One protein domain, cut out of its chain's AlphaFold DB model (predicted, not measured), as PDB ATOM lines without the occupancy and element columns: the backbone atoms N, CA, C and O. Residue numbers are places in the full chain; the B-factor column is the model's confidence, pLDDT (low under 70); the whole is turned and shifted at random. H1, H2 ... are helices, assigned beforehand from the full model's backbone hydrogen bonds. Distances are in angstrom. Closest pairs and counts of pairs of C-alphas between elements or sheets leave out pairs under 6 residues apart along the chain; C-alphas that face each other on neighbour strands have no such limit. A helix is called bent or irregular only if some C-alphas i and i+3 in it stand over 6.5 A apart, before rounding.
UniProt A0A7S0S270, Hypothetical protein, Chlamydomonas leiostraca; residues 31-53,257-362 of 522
ATOM      1  N   LEU A  31     -50.897  15.255  41.698       65.25
ATOM      2  CA  LEU A  31     -50.978  16.712  41.918       65.25
ATOM      3  C   LEU A  31     -50.761  17.106  43.397       65.25
ATOM      4  O   LEU A  31     -50.388  18.241  43.692       65.25
ATOM      5  N   TRP A  32     -50.918  16.155  44.324       72.06
ATOM      6  CA  TRP A  32     -50.588  16.303  45.747       72.06
ATOM      7  C   TRP A  32     -49.083  16.455  46.018       72.06
ATOM      8  O   TRP A  32     -48.705  16.938  47.085       72.06
ATOM      9  N   LEU A  33     -48.209  16.104  45.068       75.06
ATOM     10  CA  LEU A  33     -46.761  16.263  45.229       75.06
ATOM     11  C   LEU A  33     -46.299  17.712  45.052       75.06
ATOM     12  O   LEU A  33     -45.275  18.084  45.613       75.06
ATOM     13  N   LEU A  34     -47.044  18.553  44.330       73.81
ATOM     14  CA  LEU A  34     -46.699  19.967  44.150       73.81
ATOM     15  C   LEU A  34     -46.659  20.759  45.469       73.81
ATOM     16  O   LEU A  34     -45.639  21.402  45.723       73.81
ATOM     17  N   PRO A  35     -47.688  20.715  46.343       76.94
ATOM     18  CA  PRO A  35     -47.605  21.374  47.643       76.94
ATOM     19  C   PRO A  35     -46.527  20.744  48.529       76.94
ATOM     20  O   PRO A  35     -45.842  21.473  49.235       76.94
ATOM     21  N   ALA A  36     -46.307  19.427  48.453       77.69
ATOM     22  CA  ALA A  36     -45.229  18.776  49.196       77.69
ATOM     23  C   ALA A  36     -43.840  19.263  48.746       77.69
ATOM     24  O   ALA A  36     -42.983  19.532  49.583       77.69
ATOM     25  N   LEU A  37     -43.628  19.445  47.440       76.31
ATOM     26  CA  LEU A  37     -42.380  19.948  46.871       76.31
ATOM     27  C   LEU A  37     -42.189  21.439  47.170       76.31
ATOM     28  O   LEU A  37     -41.087  21.851  47.516       76.31
ATOM     29  N   ALA A  38     -43.255  22.241  47.132       76.50
ATOM     30  CA  ALA A  38     -43.209  23.637  47.560       76.50
ATOM     31  C   ALA A  38     -42.873  23.765  49.057       76.50
ATOM     32  O   ALA A  38     -42.026  24.574  49.428       76.50
ATOM     33  N   VAL A  39     -43.479  22.933  49.910       81.69
ATOM     34  CA  VAL A  39     -43.169  22.870  51.346       81.69
ATOM     35  C   VAL A  39     -41.738  22.394  51.574       81.69
ATOM     36  O   VAL A  39     -41.056  22.964  52.414       81.69
ATOM     37  N   LEU A  40     -41.248  21.416  50.809       81.56
ATOM     38  CA  LEU A  40     -39.855  20.969  50.869       81.56
ATOM     39  C   LEU A  40     -38.897  22.111  50.506       81.56
ATOM     40  O   LEU A  40     -37.951  22.369  51.240       81.56
ATOM     41  N   VAL A  41     -39.160  22.827  49.410       79.94
ATOM     42  CA  VAL A  41     -38.343  23.970  48.976       79.94
ATOM     43  C   VAL A  41     -38.356  25.076  50.031       79.94
ATOM     44  O   VAL A  41     -37.298  25.598  50.373       79.94
ATOM     45  N   LEU A  42     -39.522  25.397  50.600       79.44
ATOM     46  CA  LEU A  42     -39.650  26.375  51.682       79.44
ATOM     47  C   LEU A  42     -38.964  25.917  52.970       79.44
ATOM     48  O   LEU A  42     -38.341  26.733  53.640       79.44
ATOM     49  N   ALA A  43     -39.040  24.632  53.311       81.62
ATOM     50  CA  ALA A  43     -38.377  24.066  54.478       81.62
ATOM     51  C   ALA A  43     -36.855  24.088  54.316       81.62
ATOM     52  O   ALA A  43     -36.156  24.446  55.257       81.62
ATOM     53  N   VAL A  44     -36.339  23.778  53.122       81.81
ATOM     54  CA  VAL A  44     -34.910  23.895  52.798       81.81
ATOM     55  C   VAL A  44     -34.467  25.357  52.860       81.81
ATOM     56  O   VAL A  44     -33.459  25.659  53.492       81.81
ATOM     57  N   LEU A  45     -35.246  26.279  52.286       80.12
ATOM     58  CA  LEU A  45     -34.998  27.720  52.401       80.12
ATOM     59  C   LEU A  45     -34.964  28.164  53.867       80.12
ATOM     60  O   LEU A  45     -34.008  28.808  54.283       80.12
ATOM     61  N   ALA A  46     -35.961  27.786  54.666       80.62
ATOM     62  CA  ALA A  46     -36.042  28.143  56.079       80.62
ATOM     63  C   ALA A  46     -34.892  27.537  56.896       80.62
ATOM     64  O   ALA A  46     -34.307  28.231  57.724       80.62
ATOM     65  N   ALA A  47     -34.528  26.279  56.635       83.00
ATOM     66  CA  ALA A  47     -33.428  25.590  57.303       83.00
ATOM     67  C   ALA A  47     -32.063  26.226  57.002       83.00
ATOM     68  O   ALA A  47     -31.179  26.177  57.850       83.00
ATOM     69  N   VAL A  48     -31.894  26.848  55.831       78.62
ATOM     70  CA  VAL A  48     -30.674  27.597  55.491       78.62
ATOM     71  C   VAL A  48     -30.725  29.028  56.031       78.62
ATOM     72  O   VAL A  48     -29.723  29.534  56.524       78.62
ATOM     73  N   VAL A  49     -31.883  29.688  55.971       79.38
ATOM     74  CA  VAL A  49     -32.036  31.100  56.352       79.38
ATOM     75  C   VAL A  49     -32.003  31.292  57.870       79.38
ATOM     76  O   VAL A  49     -31.306  32.181  58.354       79.38
ATOM     77  N   LEU A  50     -32.714  30.461  58.639       78.69
ATOM     78  CA  LEU A  50     -32.874  30.646  60.087       78.69
ATOM     79  C   LEU A  50     -31.552  30.610  60.875       78.69
ATOM     80  O   LEU A  50     -31.331  31.546  61.644       78.69
ATOM     81  N   PRO A  51     -30.648  29.621  60.700       77.94
ATOM     82  CA  PRO A  51     -29.388  29.579  61.451       77.94
ATOM     83  C   PRO A  51     -28.540  30.829  61.232       77.94
ATOM     84  O   PRO A  51     -27.862  31.306  62.140       77.94
ATOM     85  N   VAL A  52     -28.608  31.386  60.025       71.88
ATOM     86  CA  VAL A  52     -27.826  32.561  59.679       71.88
ATOM     87  C   VAL A  52     -28.449  33.837  60.252       71.88
ATOM     88  O   VAL A  52     -27.720  34.686  60.759       71.88
ATOM     89  N   VAL A  53     -29.783  33.950  60.268       75.75
ATOM     90  CA  VAL A  53     -30.480  35.045  60.969       75.75
ATOM     91  C   VAL A  53     -30.161  35.026  62.466       75.75
ATOM     92  O   VAL A  53     -29.881  36.077  63.036       75.75
ATOM     93  N   PHE A 257     -24.783  36.015  55.030       85.94
ATOM     94  CA  PHE A 257     -26.214  35.753  54.995       85.94
ATOM     95  C   PHE A 257     -26.847  36.162  53.683       85.94
ATOM     96  O   PHE A 257     -27.466  35.343  53.008       85.94
ATOM     97  N   PHE A 258     -26.676  37.427  53.324       89.31
ATOM     98  CA  PHE A 258     -27.356  37.998  52.181       89.31
ATOM     99  C   PHE A 258     -26.885  37.347  50.877       89.31
ATOM    100  O   PHE A 258     -27.698  37.002  50.019       89.31
ATOM    101  N   SER A 259     -25.583  37.080  50.768       91.56
ATOM    102  CA  SER A 259     -25.019  36.357  49.627       91.56
ATOM    103  C   SER A 259     -25.552  34.923  49.552       91.56
ATOM    104  O   SER A 259     -25.994  34.489  48.492       91.56
ATOM    105  N   SER A 260     -25.590  34.197  50.676       88.25
ATOM    106  CA  SER A 260     -26.132  32.828  50.722       88.25
ATOM    107  C   SER A 260     -27.627  32.791  50.398       88.25
ATOM    108  O   SER A 260     -28.087  31.905  49.683       88.25
ATOM    109  N   PHE A 261     -28.390  33.776  50.868       88.44
ATOM    110  CA  PHE A 261     -29.806  33.916  50.554       88.44
ATOM    111  C   PHE A 261     -30.031  34.110  49.051       88.44
ATOM    112  O   PHE A 261     -30.826  33.381  48.460       88.44
ATOM    113  N   ILE A 262     -29.291  35.024  48.412       92.25
ATOM    114  CA  ILE A 262     -29.361  35.221  46.957       92.25
ATOM    115  C   ILE A 262     -28.960  33.946  46.211       92.25
ATOM    116  O   ILE A 262     -29.628  33.571  45.249       92.25
ATOM    117  N   PHE A 263     -27.917  33.246  46.666       92.19
ATOM    118  CA  PHE A 263     -27.493  31.977  46.073       92.19
ATOM    119  C   PHE A 263     -28.632  30.953  46.056       92.19
ATOM    120  O   PHE A 263     -28.963  30.403  45.005       92.19
ATOM    121  N   VAL A 264     -29.265  30.729  47.210       88.62
ATOM    122  CA  VAL A 264     -30.382  29.787  47.342       88.62
ATOM    123  C   VAL A 264     -31.592  30.259  46.542       88.62
ATOM    124  O   VAL A 264     -32.230  29.443  45.883       88.62
ATOM    125  N   LEU A 265     -31.888  31.562  46.534       90.19
ATOM    126  CA  LEU A 265     -32.982  32.134  45.749       90.19
ATOM    127  C   LEU A 265     -32.797  31.862  44.251       90.19
ATOM    128  O   LEU A 265     -33.733  31.425  43.584       90.19
ATOM    129  N   MET A 266     -31.592  32.068  43.718       93.94
ATOM    130  CA  MET A 266     -31.295  31.797  42.309       93.94
ATOM    131  C   MET A 266     -31.453  30.310  41.962       93.94
ATOM    132  O   MET A 266     -32.011  29.989  40.911       93.94
ATOM    133  N   TRP A 267     -31.020  29.410  42.851       93.50
ATOM    134  CA  TRP A 267     -31.237  27.967  42.702       93.50
ATOM    135  C   TRP A 267     -32.715  27.581  42.785       93.50
ATOM    136  O   TRP A 267     -33.192  26.770  41.996       93.50
ATOM    137  N   ALA A 268     -33.473  28.173  43.705       88.69
ATOM    138  CA  ALA A 268     -34.900  27.911  43.835       88.69
ATOM    139  C   ALA A 268     -35.662  28.339  42.572       88.69
ATOM    140  O   ALA A 268     -36.503  27.588  42.082       88.69
ATOM    141  N   LEU A 269     -35.331  29.504  42.005       93.12
ATOM    142  CA  LEU A 269     -35.936  29.995  40.764       93.12
ATOM    143  C   LEU A 269     -35.584  29.110  39.558       93.12
ATOM    144  O   LEU A 269     -36.464  28.802  38.753       93.12
ATOM    145  N   SER A 270     -34.329  28.663  39.435       96.00
ATOM    146  CA  SER A 270     -33.911  27.794  38.329       96.00
ATOM    147  C   SER A 270     -34.559  26.408  38.411       96.00
ATOM    148  O   SER A 270     -35.075  25.906  37.410       96.00
ATOM    149  N   LEU A 271     -34.619  25.817  39.607       92.62
ATOM    150  CA  LEU A 271     -35.263  24.526  39.838       92.62
ATOM    151  C   LEU A 271     -36.783  24.607  39.675       92.62
ATOM    152  O   LEU A 271     -37.370  23.705  39.082       92.62
ATOM    153  N   ALA A 272     -37.426  25.691  40.119       89.94
ATOM    154  CA  ALA A 272     -38.853  25.909  39.888       89.94
ATOM    155  C   ALA A 272     -39.177  25.928  38.386       89.94
ATOM    156  O   ALA A 272     -40.124  25.272  37.948       89.94
ATOM    157  N   MET A 273     -38.350  26.597  37.574       95.69
ATOM    158  CA  MET A 273     -38.510  26.597  36.117       95.69
ATOM    159  C   MET A 273     -38.294  25.237  35.474       95.69
ATOM    160  O   MET A 273     -39.027  24.866  34.550       95.69
ATOM    161  N   LEU A 274     -37.321  24.478  35.971       94.75
ATOM    162  CA  LEU A 274     -37.100  23.113  35.525       94.75
ATOM    163  C   LEU A 274     -38.321  22.235  35.834       94.75
ATOM    164  O   LEU A 274     -38.787  21.515  34.956       94.75
ATOM    165  N   VAL A 275     -38.891  22.337  37.039       89.50
ATOM    166  CA  VAL A 275     -40.096  21.589  37.435       89.50
ATOM    167  C   VAL A 275     -41.297  21.973  36.571       89.50
ATOM    168  O   VAL A 275     -41.953  21.078  36.040       89.50
ATOM    169  N   ILE A 276     -41.556  23.270  36.355       90.56
ATOM    170  CA  ILE A 276     -42.630  23.739  35.456       90.56
ATOM    171  C   ILE A 276     -42.456  23.139  34.056       90.56
ATOM    172  O   ILE A 276     -43.421  22.667  33.449       90.56
ATOM    173  N   THR A 277     -41.220  23.102  33.558       94.50
ATOM    174  CA  THR A 277     -40.898  22.522  32.251       94.50
ATOM    175  C   THR A 277     -41.152  21.019  32.216       94.50
ATOM    176  O   THR A 277     -41.813  20.534  31.301       94.50
ATOM    177  N   LEU A 278     -40.685  20.271  33.217       91.44
ATOM    178  CA  LEU A 278     -40.878  18.822  33.294       91.44
ATOM    179  C   LEU A 278     -42.360  18.450  33.400       91.44
ATOM    180  O   LEU A 278     -42.819  17.582  32.661       91.44
ATOM    181  N   VAL A 279     -43.128  19.149  34.241       88.31
ATOM    182  CA  VAL A 279     -44.581  18.951  34.361       88.31
ATOM    183  C   VAL A 279     -45.278  19.245  33.030       88.31
ATOM    184  O   VAL A 279     -46.108  18.450  32.587       88.31
ATOM    185  N   SER A 280     -44.896  20.325  32.346       89.75
ATOM    186  CA  SER A 280     -45.449  20.673  31.029       89.75
ATOM    187  C   SER A 280     -45.126  19.626  29.957       89.75
ATOM    188  O   SER A 280     -45.924  19.401  29.056       89.75
ATOM    189  N   LEU A 281     -43.973  18.958  30.048       91.06
ATOM    190  CA  LEU A 281     -43.582  17.903  29.110       91.06
ATOM    191  C   LEU A 281     -44.236  16.548  29.411       91.06
ATOM    192  O   LEU A 281     -44.485  15.779  28.484       91.06
ATOM    193  N   TRP A 282     -44.452  16.227  30.688       89.50
ATOM    194  CA  TRP A 282     -44.891  14.896  31.124       89.50
ATOM    195  C   TRP A 282     -46.406  14.798  31.297       89.50
ATOM    196  O   TRP A 282     -47.008  13.800  30.902       89.50
ATOM    197  N   VAL A 283     -47.022  15.816  31.898       80.62
ATOM    198  CA  VAL A 283     -48.425  15.779  32.336       80.62
ATOM    199  C   VAL A 283     -49.344  16.432  31.308       80.62
ATOM    200  O   VAL A 283     -50.438  15.933  31.036       80.62
ATOM    201  N   ALA A 284     -48.909  17.534  30.698       62.44
ATOM    202  CA  ALA A 284     -49.759  18.282  29.786       62.44
ATOM    203  C   ALA A 284     -49.773  17.644  28.384       62.44
ATOM    204  O   ALA A 284     -48.905  17.881  27.547       62.44
ATOM    205  N   ARG A 285     -50.828  16.872  28.088       65.38
ATOM    206  CA  ARG A 285     -51.316  16.718  26.698       65.38
ATOM    207  C   ARG A 285     -52.085  17.952  26.212       65.38
ATOM    208  O   ARG A 285     -52.498  18.000  25.055       65.38
ATOM    209  N   GLU A 286     -52.312  18.905  27.108       69.94
ATOM    210  CA  GLU A 286     -53.058  20.133  26.868       69.94
ATOM    211  C   GLU A 286     -52.175  21.198  26.198       69.94
ATOM    212  O   GLU A 286     -50.953  21.059  26.123       69.94
ATOM    213  N   GLU A 287     -52.794  22.220  25.606       81.81
ATOM    214  CA  GLU A 287     -52.094  23.300  24.899       81.81
ATOM    215  C   GLU A 287     -51.153  24.057  25.841       81.81
ATOM    216  O   GLU A 287     -51.600  24.765  26.740       81.81
ATOM    217  N   VAL A 288     -49.835  23.873  25.661       87.62
ATOM    218  CA  VAL A 288     -48.817  24.590  26.439       87.62
ATOM    219  C   VAL A 288     -48.898  26.059  26.040       87.62
ATOM    220  O   VAL A 288     -48.580  26.423  24.906       87.62
ATOM    221  N   GLY A 289     -49.346  26.902  26.969       90.31
ATOM    222  CA  GLY A 289     -49.434  28.344  26.757       90.31
ATOM    223  C   GLY A 289     -48.064  28.983  26.507       90.31
ATOM    224  O   GLY A 289     -47.034  28.503  26.984       90.31
ATOM    225  N   TYR A 290     -48.047  30.110  25.789       94.00
ATOM    226  CA  TYR A 290     -46.825  30.890  25.538       94.00
ATOM    227  C   TYR A 290     -46.293  31.612  26.787       94.00
ATOM    228  O   TYR A 290     -45.178  32.130  26.764       94.00
ATOM    229  N   ASP A 291     -47.048  31.605  27.887       94.81
ATOM    230  CA  ASP A 291     -46.678  32.279  29.133       94.81
ATOM    231  C   ASP A 291     -45.463  31.621  29.802       94.81
ATOM    232  O   ASP A 291     -44.558  32.310  30.267       94.81
ATOM    233  N   ALA A 292     -45.388  30.285  29.796       93.25
ATOM    234  CA  ALA A 292     -44.287  29.542  30.409       93.25
ATOM    235  C   ALA A 292     -42.914  29.828  29.759       93.25
ATOM    236  O   ALA A 292     -41.979  30.175  30.486       93.25
ATOM    237  N   PRO A 293     -42.740  29.735  28.421       95.56
ATOM    238  CA  PRO A 293     -41.472  30.109  27.799       95.56
ATOM    239  C   PRO A 293     -41.197  31.615  27.898       95.56
ATOM    240  O   PRO A 293     -40.035  31.989  28.034       95.56
ATOM    241  N   ALA A 294     -42.220  32.480  27.880       96.81
ATOM    242  CA  ALA A 294     -42.026  33.917  28.087       96.81
ATOM    243  C   ALA A 294     -41.457  34.212  29.484       96.81
ATOM    244  O   ALA A 294     -40.513  34.992  29.619       96.81
ATOM    245  N   LEU A 295     -41.966  33.530  30.513       96.88
ATOM    246  CA  LEU A 295     -41.463  33.622  31.881       96.88
ATOM    247  C   LEU A 295     -40.028  33.082  32.000       96.88
ATOM    248  O   LEU A 295     -39.194  33.705  32.655       96.88
ATOM    249  N   ALA A 296     -39.705  31.979  31.315       96.88
ATOM    250  CA  ALA A 296     -38.350  31.422  31.276       96.88
ATOM    251  C   ALA A 296     -37.333  32.396  30.651       96.88
ATOM    252  O   ALA A 296     -36.261  32.629  31.212       96.88
ATOM    253  N   VAL A 297     -37.699  33.024  29.528       97.75
ATOM    254  CA  VAL A 297     -36.890  34.067  28.878       97.75
ATOM    255  C   VAL A 297     -36.747  35.288  29.788       97.75
ATOM    256  O   VAL A 297     -35.646  35.815  29.932       97.75
ATOM    257  N   GLY A 298     -37.828  35.716  30.444       97.62
ATOM    258  CA  GLY A 298     -37.797  36.818  31.407       97.62
ATOM    259  C   GLY A 298     -36.819  36.567  32.558       97.62
ATOM    260  O   GLY A 298     -36.028  37.446  32.897       97.62
ATOM    261  N   LEU A 299     -36.800  35.349  33.108       96.88
ATOM    262  CA  LEU A 299     -35.854  34.962  34.158       96.88
ATOM    263  C   LEU A 299     -34.397  34.992  33.688       96.88
ATOM    264  O   LEU A 299     -33.530  35.415  34.452       96.88
ATOM    265  N   LEU A 300     -34.124  34.620  32.433       96.38
ATOM    266  CA  LEU A 300     -32.777  34.676  31.857       96.38
ATOM    267  C   LEU A 300     -32.200  36.105  31.878       96.38
ATOM    268  O   LEU A 300     -31.012  36.292  32.131       96.38
ATOM    269  N   PHE A 301     -33.052  37.114  31.673       96.81
ATOM    270  CA  PHE A 301     -32.669  38.528  31.747       96.81
ATOM    271  C   PHE A 301     -32.729  39.110  33.163       96.81
ATOM    272  O   PHE A 301     -32.044  40.090  33.446       96.81
ATOM    273  N   ALA A 302     -33.516  38.519  34.062       96.69
ATOM    274  CA  ALA A 302     -33.635  38.978  35.442       96.69
ATOM    275  C   ALA A 302     -32.470  38.513  36.333       96.69
ATOM    276  O   ALA A 302     -32.082  39.232  37.255       96.69
ATOM    277  N   LEU A 303     -31.892  37.333  36.073       94.25
ATOM    278  CA  LEU A 303     -30.838  36.756  36.917       94.25
ATOM    279  C   LEU A 303     -29.602  37.658  37.115       94.25
ATOM    280  O   LEU A 303     -29.142  37.750  38.256       94.25
ATOM    281  N   PRO A 304     -29.060  38.352  36.091       94.50
ATOM    282  CA  PRO A 304     -27.959  39.295  36.293       94.50
ATOM    283  C   PRO A 304     -28.312  40.429  37.261       94.50
ATOM    284  O   PRO A 304     -27.487  40.806  38.091       94.50
ATOM    285  N   SER A 305     -29.549  40.931  37.201       95.69
ATOM    286  CA  SER A 305     -30.035  41.968  38.113       95.69
ATOM    287  C   SER A 305     -30.153  41.447  39.541       95.69
ATOM    288  O   SER A 305     -29.736  42.135  40.462       95.69
ATOM    289  N   VAL A 306     -30.648  40.216  39.733       94.50
ATOM    290  CA  VAL A 306     -30.712  39.568  41.058       94.50
ATOM    291  C   VAL A 306     -29.311  39.374  41.643       94.50
ATOM    292  O   VAL A 306     -29.091  39.664  42.817       94.50
ATOM    293  N   ARG A 307     -28.342  38.956  40.817       94.75
ATOM    294  CA  ARG A 307     -26.927  38.859  41.203       94.75
ATOM    295  C   ARG A 307     -26.373  40.214  41.658       94.75
ATOM    296  O   ARG A 307     -25.666  40.269  42.657       94.75
ATOM    297  N   ALA A 308     -26.695  41.297  40.949       94.25
ATOM    298  CA  ALA A 308     -26.189  42.639  41.244       94.25
ATOM    299  C   ALA A 308     -26.688  43.224  42.578       94.25
ATOM    300  O   ALA A 308     -26.136  44.219  43.040       94.25
ATOM    301  N   VAL A 309     -27.701  42.621  43.207       94.44
ATOM    302  CA  VAL A 309     -28.173  43.047  44.533       94.44
ATOM    303  C   VAL A 309     -27.201  42.613  45.642       94.44
ATOM    304  O   VAL A 309     -27.231  43.187  46.726       94.44
ATOM    305  N   ALA A 310     -26.327  41.625  45.401       92.31
ATOM    306  CA  ALA A 310     -25.384  41.151  46.414       92.31
ATOM    307  C   ALA A 310     -24.387  42.258  46.833       92.31
ATOM    308  O   ALA A 310     -23.815  42.929  45.969       92.31
ATOM    309  N   PRO A 311     -24.154  42.450  48.146       90.31
ATOM    310  CA  PRO A 311     -23.258  43.472  48.665       90.31
ATOM    311  C   PRO A 311     -21.819  43.175  48.255       90.31
ATOM    312  O   PRO A 311     -21.368  42.032  48.345       90.31
ATOM    313  N   ASP A 312     -21.111  44.222  47.833       89.06
ATOM    314  CA  ASP A 312     -19.692  44.186  47.465       89.06
ATOM    315  C   ASP A 312     -19.328  43.042  46.511       89.06
ATOM    316  O   ASP A 312     -18.278  42.403  46.656       89.06
ATOM    317  N   ILE A 313     -20.214  42.759  45.548       88.94
ATOM    318  CA  ILE A 313     -20.010  41.640  44.639       88.94
ATOM    319  C   ILE A 313     -18.725  41.856  43.819       88.94
ATOM    320  O   ILE A 313     -18.545  42.912  43.195       88.94
ATOM    321  N   PRO A 314     -17.797  40.884  43.809       88.69
ATOM    322  CA  PRO A 314     -16.605  40.982  42.983       88.69
ATOM    323  C   PRO A 314     -16.962  40.919  41.483       88.69
ATOM    324  O   PRO A 314     -18.096  40.575  41.103       88.69
ATOM    325  N   PRO A 315     -15.989  41.220  40.603       88.69
ATOM    326  CA  PRO A 315     -16.125  41.003  39.172       88.69
ATOM    327  C   PRO A 315     -16.538  39.560  38.855       88.69
ATOM    328  O   PRO A 315     -16.341  38.642  39.654       88.69
ATOM    329  N   LEU A 316     -17.133  39.367  37.675       90.81
ATOM    330  CA  LEU A 316     -17.598  38.055  37.224       90.81
ATOM    331  C   LEU A 316     -16.467  37.019  37.258       90.81
ATOM    332  O   LEU A 316     -15.371  37.283  36.769       90.81
ATOM    333  N   GLY A 317     -16.770  35.827  37.770       88.94
ATOM    334  CA  GLY A 317     -15.836  34.694  37.783       88.94
ATOM    335  C   GLY A 317     -15.380  34.246  39.171       88.94
ATOM    336  O   GLY A 317     -14.505  33.389  39.273       88.94
ATOM    337  N   CYS A 318     -15.979  34.773  40.241       90.88
ATOM    338  CA  CYS A 318     -15.773  34.228  41.580       90.88
ATOM    339  C   CYS A 318     -16.444  32.849  41.736       90.88
ATOM    340  O   CYS A 318     -17.310  32.457  40.947       90.88
ATOM    341  N   LEU A 319     -16.070  32.105  42.784       88.56
ATOM    342  CA  LEU A 319     -16.621  30.768  43.052       88.56
ATOM    343  C   LEU A 319     -18.159  30.763  43.112       88.56
ATOM    344  O   LEU A 319     -18.800  29.832  42.625       88.56
ATOM    345  N   PHE A 320     -18.743  31.824  43.671       91.12
ATOM    346  CA  PHE A 320     -20.186  32.036  43.735       91.12
ATOM    347  C   PHE A 320     -20.844  32.052  42.348       91.12
ATOM    348  O   PHE A 320     -21.891  31.433  42.144       91.12
ATOM    349  N   ASP A 321     -20.213  32.706  41.373       94.50
ATOM    350  CA  ASP A 321     -20.726  32.780  40.006       94.50
ATOM    351  C   ASP A 321     -20.625  31.430  39.302       94.50
ATOM    352  O   ASP A 321     -21.584  30.982  38.671       94.50
ATOM    353  N   VAL A 322     -19.474  30.764  39.446       93.44
ATOM    354  CA  VAL A 322     -19.209  29.436  38.874       93.44
ATOM    355  C   VAL A 322     -20.186  28.402  39.419       93.44
ATOM    356  O   VAL A 322     -20.764  27.650  38.642       93.44
ATOM    357  N   GLY A 323     -20.412  28.388  40.734       90.25
ATOM    358  CA  GLY A 323     -21.283  27.412  41.382       90.25
ATOM    359  C   GLY A 323     -22.777  27.723  41.272       90.25
ATOM    360  O   GLY A 323     -23.581  26.801  41.210       90.25
ATOM    361  N   GLY A 324     -23.166  28.999  41.256       91.00
ATOM    362  CA  GLY A 324     -24.572  29.407  41.290       91.00
ATOM    363  C   GLY A 324     -25.055  29.977  39.969       91.00
ATOM    364  O   GLY A 324     -25.974  29.452  39.346       91.00
ATOM    365  N   PHE A 325     -24.450  31.073  39.525       94.94
ATOM    366  CA  PHE A 325     -24.967  31.851  38.401       94.94
ATOM    367  C   PHE A 325     -24.934  31.086  37.070       94.94
ATOM    368  O   PHE A 325     -25.965  30.989  36.400       94.94
ATOM    369  N   PHE A 326     -23.791  30.503  36.694       96.19
ATOM    370  CA  PHE A 326     -23.654  29.847  35.388       96.19
ATOM    371  C   PHE A 326     -24.505  28.579  35.266       96.19
ATOM    372  O   PHE A 326     -25.180  28.393  34.253       96.19
ATOM    373  N   PHE A 327     -24.551  27.735  36.302       96.12
ATOM    374  CA  PHE A 327     -25.406  26.545  36.291       96.12
ATOM    375  C   PHE A 327     -26.891  26.907  36.233       96.12
ATOM    376  O   PHE A 327     -27.631  26.322  35.441       96.12
ATOM    377  N   ASN A 328     -27.324  27.919  36.991       96.94
ATOM    378  CA  ASN A 328     -28.712  28.377  36.961       96.94
ATOM    379  C   ASN A 328     -29.110  28.919  35.578       96.94
ATOM    380  O   ASN A 328     -30.184  28.582  35.076       96.94
ATOM    381  N   MET A 329     -28.224  29.677  34.921       97.38
ATOM    382  CA  MET A 329     -28.413  30.134  33.537       97.38
ATOM    383  C   MET A 329     -28.572  28.964  32.558       97.38
ATOM    384  O   MET A 329     -29.483  28.979  31.730       97.38
ATOM    385  N   VAL A 330     -27.737  27.924  32.670       97.94
ATOM    386  CA  VAL A 330     -27.823  26.730  31.812       97.94
ATOM    387  C   VAL A 330     -29.139  25.982  32.028       97.94
ATOM    388  O   VAL A 330     -29.801  25.627  31.053       97.94
ATOM    389  N   ILE A 331     -29.564  25.785  33.281       97.25
ATOM    390  CA  ILE A 331     -30.828  25.104  33.609       97.25
ATOM    391  C   ILE A 331     -32.024  25.851  33.002       97.25
ATOM    392  O   ILE A 331     -32.883  25.231  32.366       97.25
ATOM    393  N   ILE A 332     -32.078  27.178  33.146       97.81
ATOM    394  CA  ILE A 332     -33.175  27.998  32.608       97.81
ATOM    395  C   ILE A 332     -33.139  28.044  31.075       97.81
ATOM    396  O   ILE A 332     -34.189  27.926  30.437       97.81
ATOM    397  N   ALA A 333     -31.958  28.144  30.463       98.25
ATOM    398  CA  ALA A 333     -31.814  28.110  29.009       98.25
ATOM    399  C   ALA A 333     -32.307  26.777  28.422       98.25
ATOM    400  O   ALA A 333     -33.113  26.770  27.491       98.25
ATOM    401  N   LEU A 334     -31.893  25.647  29.006       98.12
ATOM    402  CA  LEU A 334     -32.355  24.319  28.597       98.12
ATOM    403  C   LEU A 334     -33.869  24.173  28.780       98.12
ATOM    404  O   LEU A 334     -34.553  23.709  27.871       98.12
ATOM    405  N   SER A 335     -34.399  24.637  29.912       97.38
ATOM    406  CA  SER A 335     -35.839  24.643  30.195       97.38
ATOM    407  C   SER A 335     -36.624  25.425  29.132       97.38
ATOM    408  O   SER A 335     -37.615  24.938  28.589       97.38
ATOM    409  N   THR A 336     -36.120  26.598  28.744       97.75
ATOM    410  CA  THR A 336     -36.710  27.441  27.693       97.75
ATOM    411  C   THR A 336     -36.726  26.727  26.340       97.75
ATOM    412  O   THR A 336     -37.760  26.687  25.670       97.75
ATOM    413  N   VAL A 337     -35.601  26.125  25.937       97.88
ATOM    414  CA  VAL A 337     -35.496  25.381  24.670       97.88
ATOM    415  C   VAL A 337     -36.462  24.198  24.652       97.88
ATOM    416  O   VAL A 337     -37.162  23.993  23.660       97.88
ATOM    417  N   LEU A 338     -36.552  23.448  25.751       97.06
ATOM    418  CA  LEU A 338     -37.464  22.313  25.871       97.06
ATOM    419  C   LEU A 338     -38.938  22.734  25.759       97.06
ATOM    420  O   LEU A 338     -39.687  22.097  25.014       97.06
ATOM    421  N   LEU A 339     -39.342  23.823  26.423       96.00
ATOM    422  CA  LEU A 339     -40.692  24.388  26.308       96.00
ATOM    423  C   LEU A 339     -41.005  24.830  24.871       96.00
ATOM    424  O   LEU A 339     -42.059  24.491  24.332       96.00
ATOM    425  N   LEU A 340     -40.078  25.524  24.206       96.38
ATOM    426  CA  LEU A 340     -40.250  25.934  22.809       96.38
ATOM    427  C   LEU A 340     -40.364  24.726  21.868       96.38
ATOM    428  O   LEU A 340     -41.233  24.698  20.994       96.38
ATOM    429  N   CYS A 341     -39.536  23.696  22.058       95.88
ATOM    430  CA  CYS A 341     -39.639  22.452  21.296       95.88
ATOM    431  C   CYS A 341     -40.992  21.757  21.501       95.88
ATOM    432  O   CYS A 341     -41.545  21.217  20.537       95.88
ATOM    433  N   ALA A 342     -41.534  21.771  22.722       94.19
ATOM    434  CA  ALA A 342     -42.852  21.221  23.024       94.19
ATOM    435  C   ALA A 342     -43.959  21.965  22.261       94.19
ATOM    436  O   ALA A 342     -44.755  21.331  21.565       94.19
ATOM    437  N   ILE A 343     -43.935  23.300  22.287       94.94
ATOM    438  CA  ILE A 343     -44.896  24.148  21.567       94.94
ATOM    439  C   ILE A 343     -44.827  23.895  20.056       94.94
ATOM    440  O   ILE A 343     -45.855  23.685  19.412       94.94
ATOM    441  N   VAL A 344     -43.627  23.832  19.468       95.56
ATOM    442  CA  VAL A 344     -43.466  23.553  18.028       95.56
ATOM    443  C   VAL A 344     -44.009  22.170  17.659       95.56
ATOM    444  O   VAL A 344     -44.668  22.018  16.625       95.56
ATOM    445  N   LYS A 345     -43.768  21.144  18.488       93.69
ATOM    446  CA  LYS A 345     -44.331  19.801  18.268       93.69
ATOM    447  C   LYS A 345     -45.858  19.825  18.313       93.69
ATOM    448  O   LYS A 345     -46.493  19.236  17.437       93.69
ATOM    449  N   GLN A 346     -46.437  20.543  19.271       92.19
ATOM    450  CA  GLN A 346     -47.884  20.677  19.411       92.19
ATOM    451  C   GLN A 346     -48.520  21.406  18.224       92.19
ATOM    452  O   GLN A 346     -49.497  20.919  17.655       92.19
ATOM    453  N   GLN A 347     -47.918  22.507  17.767       94.31
ATOM    454  CA  GLN A 347     -48.370  23.220  16.572       94.31
ATOM    455  C   GLN A 347     -48.346  22.323  15.327       94.31
ATOM    456  O   GLN A 347     -49.294  22.316  14.542       94.31
ATOM    457  N   ARG A 348     -47.285  21.522  15.148       95.19
ATOM    458  CA  ARG A 348     -47.181  20.578  14.023       95.19
ATOM    459  C   ARG A 348     -48.259  19.495  14.085       95.19
ATOM    460  O   ARG A 348     -48.883  19.218  13.060       95.19
ATOM    461  N   ALA A 349     -48.507  18.923  15.263       92.38
ATOM    462  CA  ALA A 349     -49.557  17.926  15.464       92.38
ATOM    463  C   ALA A 349     -50.958  18.507  15.198       92.38
ATOM    464  O   ALA A 349     -51.749  17.905  14.471       92.38
ATOM    465  N   GLY A 350     -51.238  19.717  15.691       92.19
ATOM    466  CA  GLY A 350     -52.501  20.416  15.442       92.19
ATOM    467  C   GLY A 350     -52.722  20.738  13.961       92.19
ATOM    468  O   GLY A 350     -53.814  20.538  13.429       92.19
ATOM    469  N   MET A 351     -51.676  21.165  13.248       93.75
ATOM    470  CA  MET A 351     -51.749  21.411  11.804       93.75
ATOM    471  C   MET A 351     -51.971  20.122  11.001       93.75
ATOM    472  O   MET A 351     -52.704  20.149  10.012       93.75
ATOM    473  N   ALA A 352     -51.378  18.997  11.412       94.88
ATOM    474  CA  ALA A 352     -51.622  17.697  10.788       94.88
ATOM    475  C   ALA A 352     -53.078  17.235  10.989       94.88
ATOM    476  O   ALA A 352     -53.727  16.846  10.018       94.88
ATOM    477  N   ALA A 353     -53.621  17.376  12.204       93.94
ATOM    478  CA  ALA A 353     -55.013  17.039  12.508       93.94
ATOM    479  C   ALA A 353     -56.008  17.880  11.686       93.94
ATOM    480  O   ALA A 353     -56.899  17.334  11.033       93.94
ATOM    481  N   ARG A 354     -55.796  19.203  11.607       95.19
ATOM    482  CA  ARG A 354     -56.620  20.106  10.781       95.19
ATOM    483  C   ARG A 354     -56.559  19.761   9.292       95.19
ATOM    484  O   ARG A 354     -57.556  19.897   8.588       95.19
ATOM    485  N   LYS A 355     -55.399  19.323   8.790       96.50
ATOM    486  CA  LYS A 355     -55.271  18.845   7.403       96.50
ATOM    487  C   LYS A 355     -56.090  17.572   7.181       96.50
ATOM    488  O   LYS A 355     -56.811  17.517   6.190       96.50
ATOM    489  N   SER A 356     -56.029  16.602   8.099       95.88
ATOM    490  CA  SER A 356     -56.828  15.373   7.988       95.88
ATOM    491  C   SER A 356     -58.335  15.627   8.090       95.88
ATOM    492  O   SER A 356     -59.097  15.011   7.354       95.88
ATOM    493  N   GLU A 357     -58.772  16.576   8.922       96.44
ATOM    494  CA  GLU A 357     -60.185  16.958   9.036       96.44
ATOM    495  C   GLU A 357     -60.689  17.627   7.754       96.44
ATOM    496  O   GLU A 357     -61.706  17.212   7.204       96.44
ATOM    497  N   LYS A 358     -59.931  18.587   7.202       96.81
ATOM    498  CA  LYS A 358     -60.251  19.196   5.901       96.81
ATOM    499  C   LYS A 358     -60.317  18.152   4.785       96.81
ATOM    500  O   LYS A 358     -61.216  18.211   3.955       96.81
ATOM    501  N   GLN A 359     -59.398  17.185   4.765       96.19
ATOM    502  CA  GLN A 359     -59.424  16.087   3.793       96.19
ATOM    503  C   GLN A 359     -60.640  15.171   3.978       96.19
ATOM    504  O   GLN A 359     -61.267  14.791   2.991       96.19
ATOM    505  N   ALA A 360     -61.008  14.848   5.219       95.75
ATOM    506  CA  ALA A 360     -62.198  14.055   5.517       95.75
ATOM    507  C   ALA A 360     -63.490  14.785   5.120       95.75
ATOM    508  O   ALA A 360     -64.401  14.165   4.575       95.75
ATOM    509  N   GLN A 361     -63.551  16.101   5.337       95.50
ATOM    510  CA  GLN A 361     -64.692  16.926   4.950       95.50
ATOM    511  C   GLN A 361     -64.831  17.017   3.429       95.50
ATOM    512  O   GLN A 361     -65.906  16.742   2.905       95.50
ATOM    513  N   LEU A 362     -63.730  17.248   2.708       96.19
ATOM    514  CA  LEU A 362     -63.719  17.206   1.242       96.19
ATOM    515  C   LEU A 362     -64.152  15.835   0.695       96.19
ATOM    516  O   LEU A 362     -64.873  15.758  -0.297       96.19
TER     517      LEU A 362
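Overview. This is residues 31 to 53 and 257 to 362 of the 522 residues of the protein "Hypothetical protein" of Chlamydomonas leiostraca (UniProt A0A7S0S270). Four long helices run nearly along one axis in a flat slab: H2, H3 and H4 form an up-and-down bundle, and H1 packs along the other side of H2, touching neither H3 nor H4. H4 is the longest helix, and its last residues, 351 to 362, stick out beyond the body as a straight arm. The printed part has 129 residues with four named helices, H1, H2, H3 and H4 in chain order, and no named strand; the class is all helix. The whole is loose, with a radius of gyration of the C-alphas of 19.3 A, and spans 70 by 36 by 17 A.

Along the chain. H1 takes residues 31 to 53, from C-alpha 31 at (-50.978, 16.712, 41.918), and is 33.5 A long. It is neither bent nor irregular, but only just: C-alphas 48 and 51 are 6.4 A apart. H2, residues 257 to 282, begins at C-alpha 257 at (-26.214, 35.753, 54.995) and is 36.8 A long. H3, residues 291 to 308, is 26.0 A long, with a kink of 38 degrees near residue 301; it is only just irregular, with C-alphas 301 and 304 6.6 A apart. H4, residues 319 to 362, is 64.4 A long and ends at C-alpha 362 at (-63.719, 17.206, 1.242); it is only just irregular, with C-alphas 323 and 326 6.9 A apart.

Arrangement. H2 is the hub, touching the three other helices. H1 touches residues 257 to 268 of H2 alone, opposite ways at a shallow tilt of 9 degrees; the closest C-alphas are those of Val 52 and Phe 257, 5.9 A apart. H2 and H3 form a helical hairpin at a shallow tilt of 14 degrees, with the C-alphas of Met 273 and Ala 296 closest, 6.8 A apart. H2 and H4 touch and run the same way at a shallow tilt of 19 degrees; their closest C-alphas, of Ser 270 and Asn 328, are 5.4 A apart. H3 and H4 form a second helical hairpin at a shallow tilt of 13 degrees, in which H4 touches H3 with residues 325 to 340 alone; the closest C-alphas are those of Pro 293 and Thr 336, 5.5 A apart. H1 is apart from H3 and from H4. In H2 every O i to N i+4 pair is within hydrogen-bond range; in H1 15 of 19 are, in H3 12 of 14 and in H4 38 of 40.

Size, cuts and confidence. The two C-alphas farthest apart are those of Val 53 and Leu 362, at 70.6 A. Without residues 351 to 362, which stand free, the body spans 51 by 34 by 18 A. Residues 54 to 256 are not printed, and C-alphas 53 and 257 are 7.4 A apart across this cut, which the link from H1 to H2 crosses. The links from H2 to H3, 8 residues, and from H3 to H4, 10 residues, are short. The mean pLDDT of the printed part is 90.0; residue 31 and residues 284 to 286 are under 70.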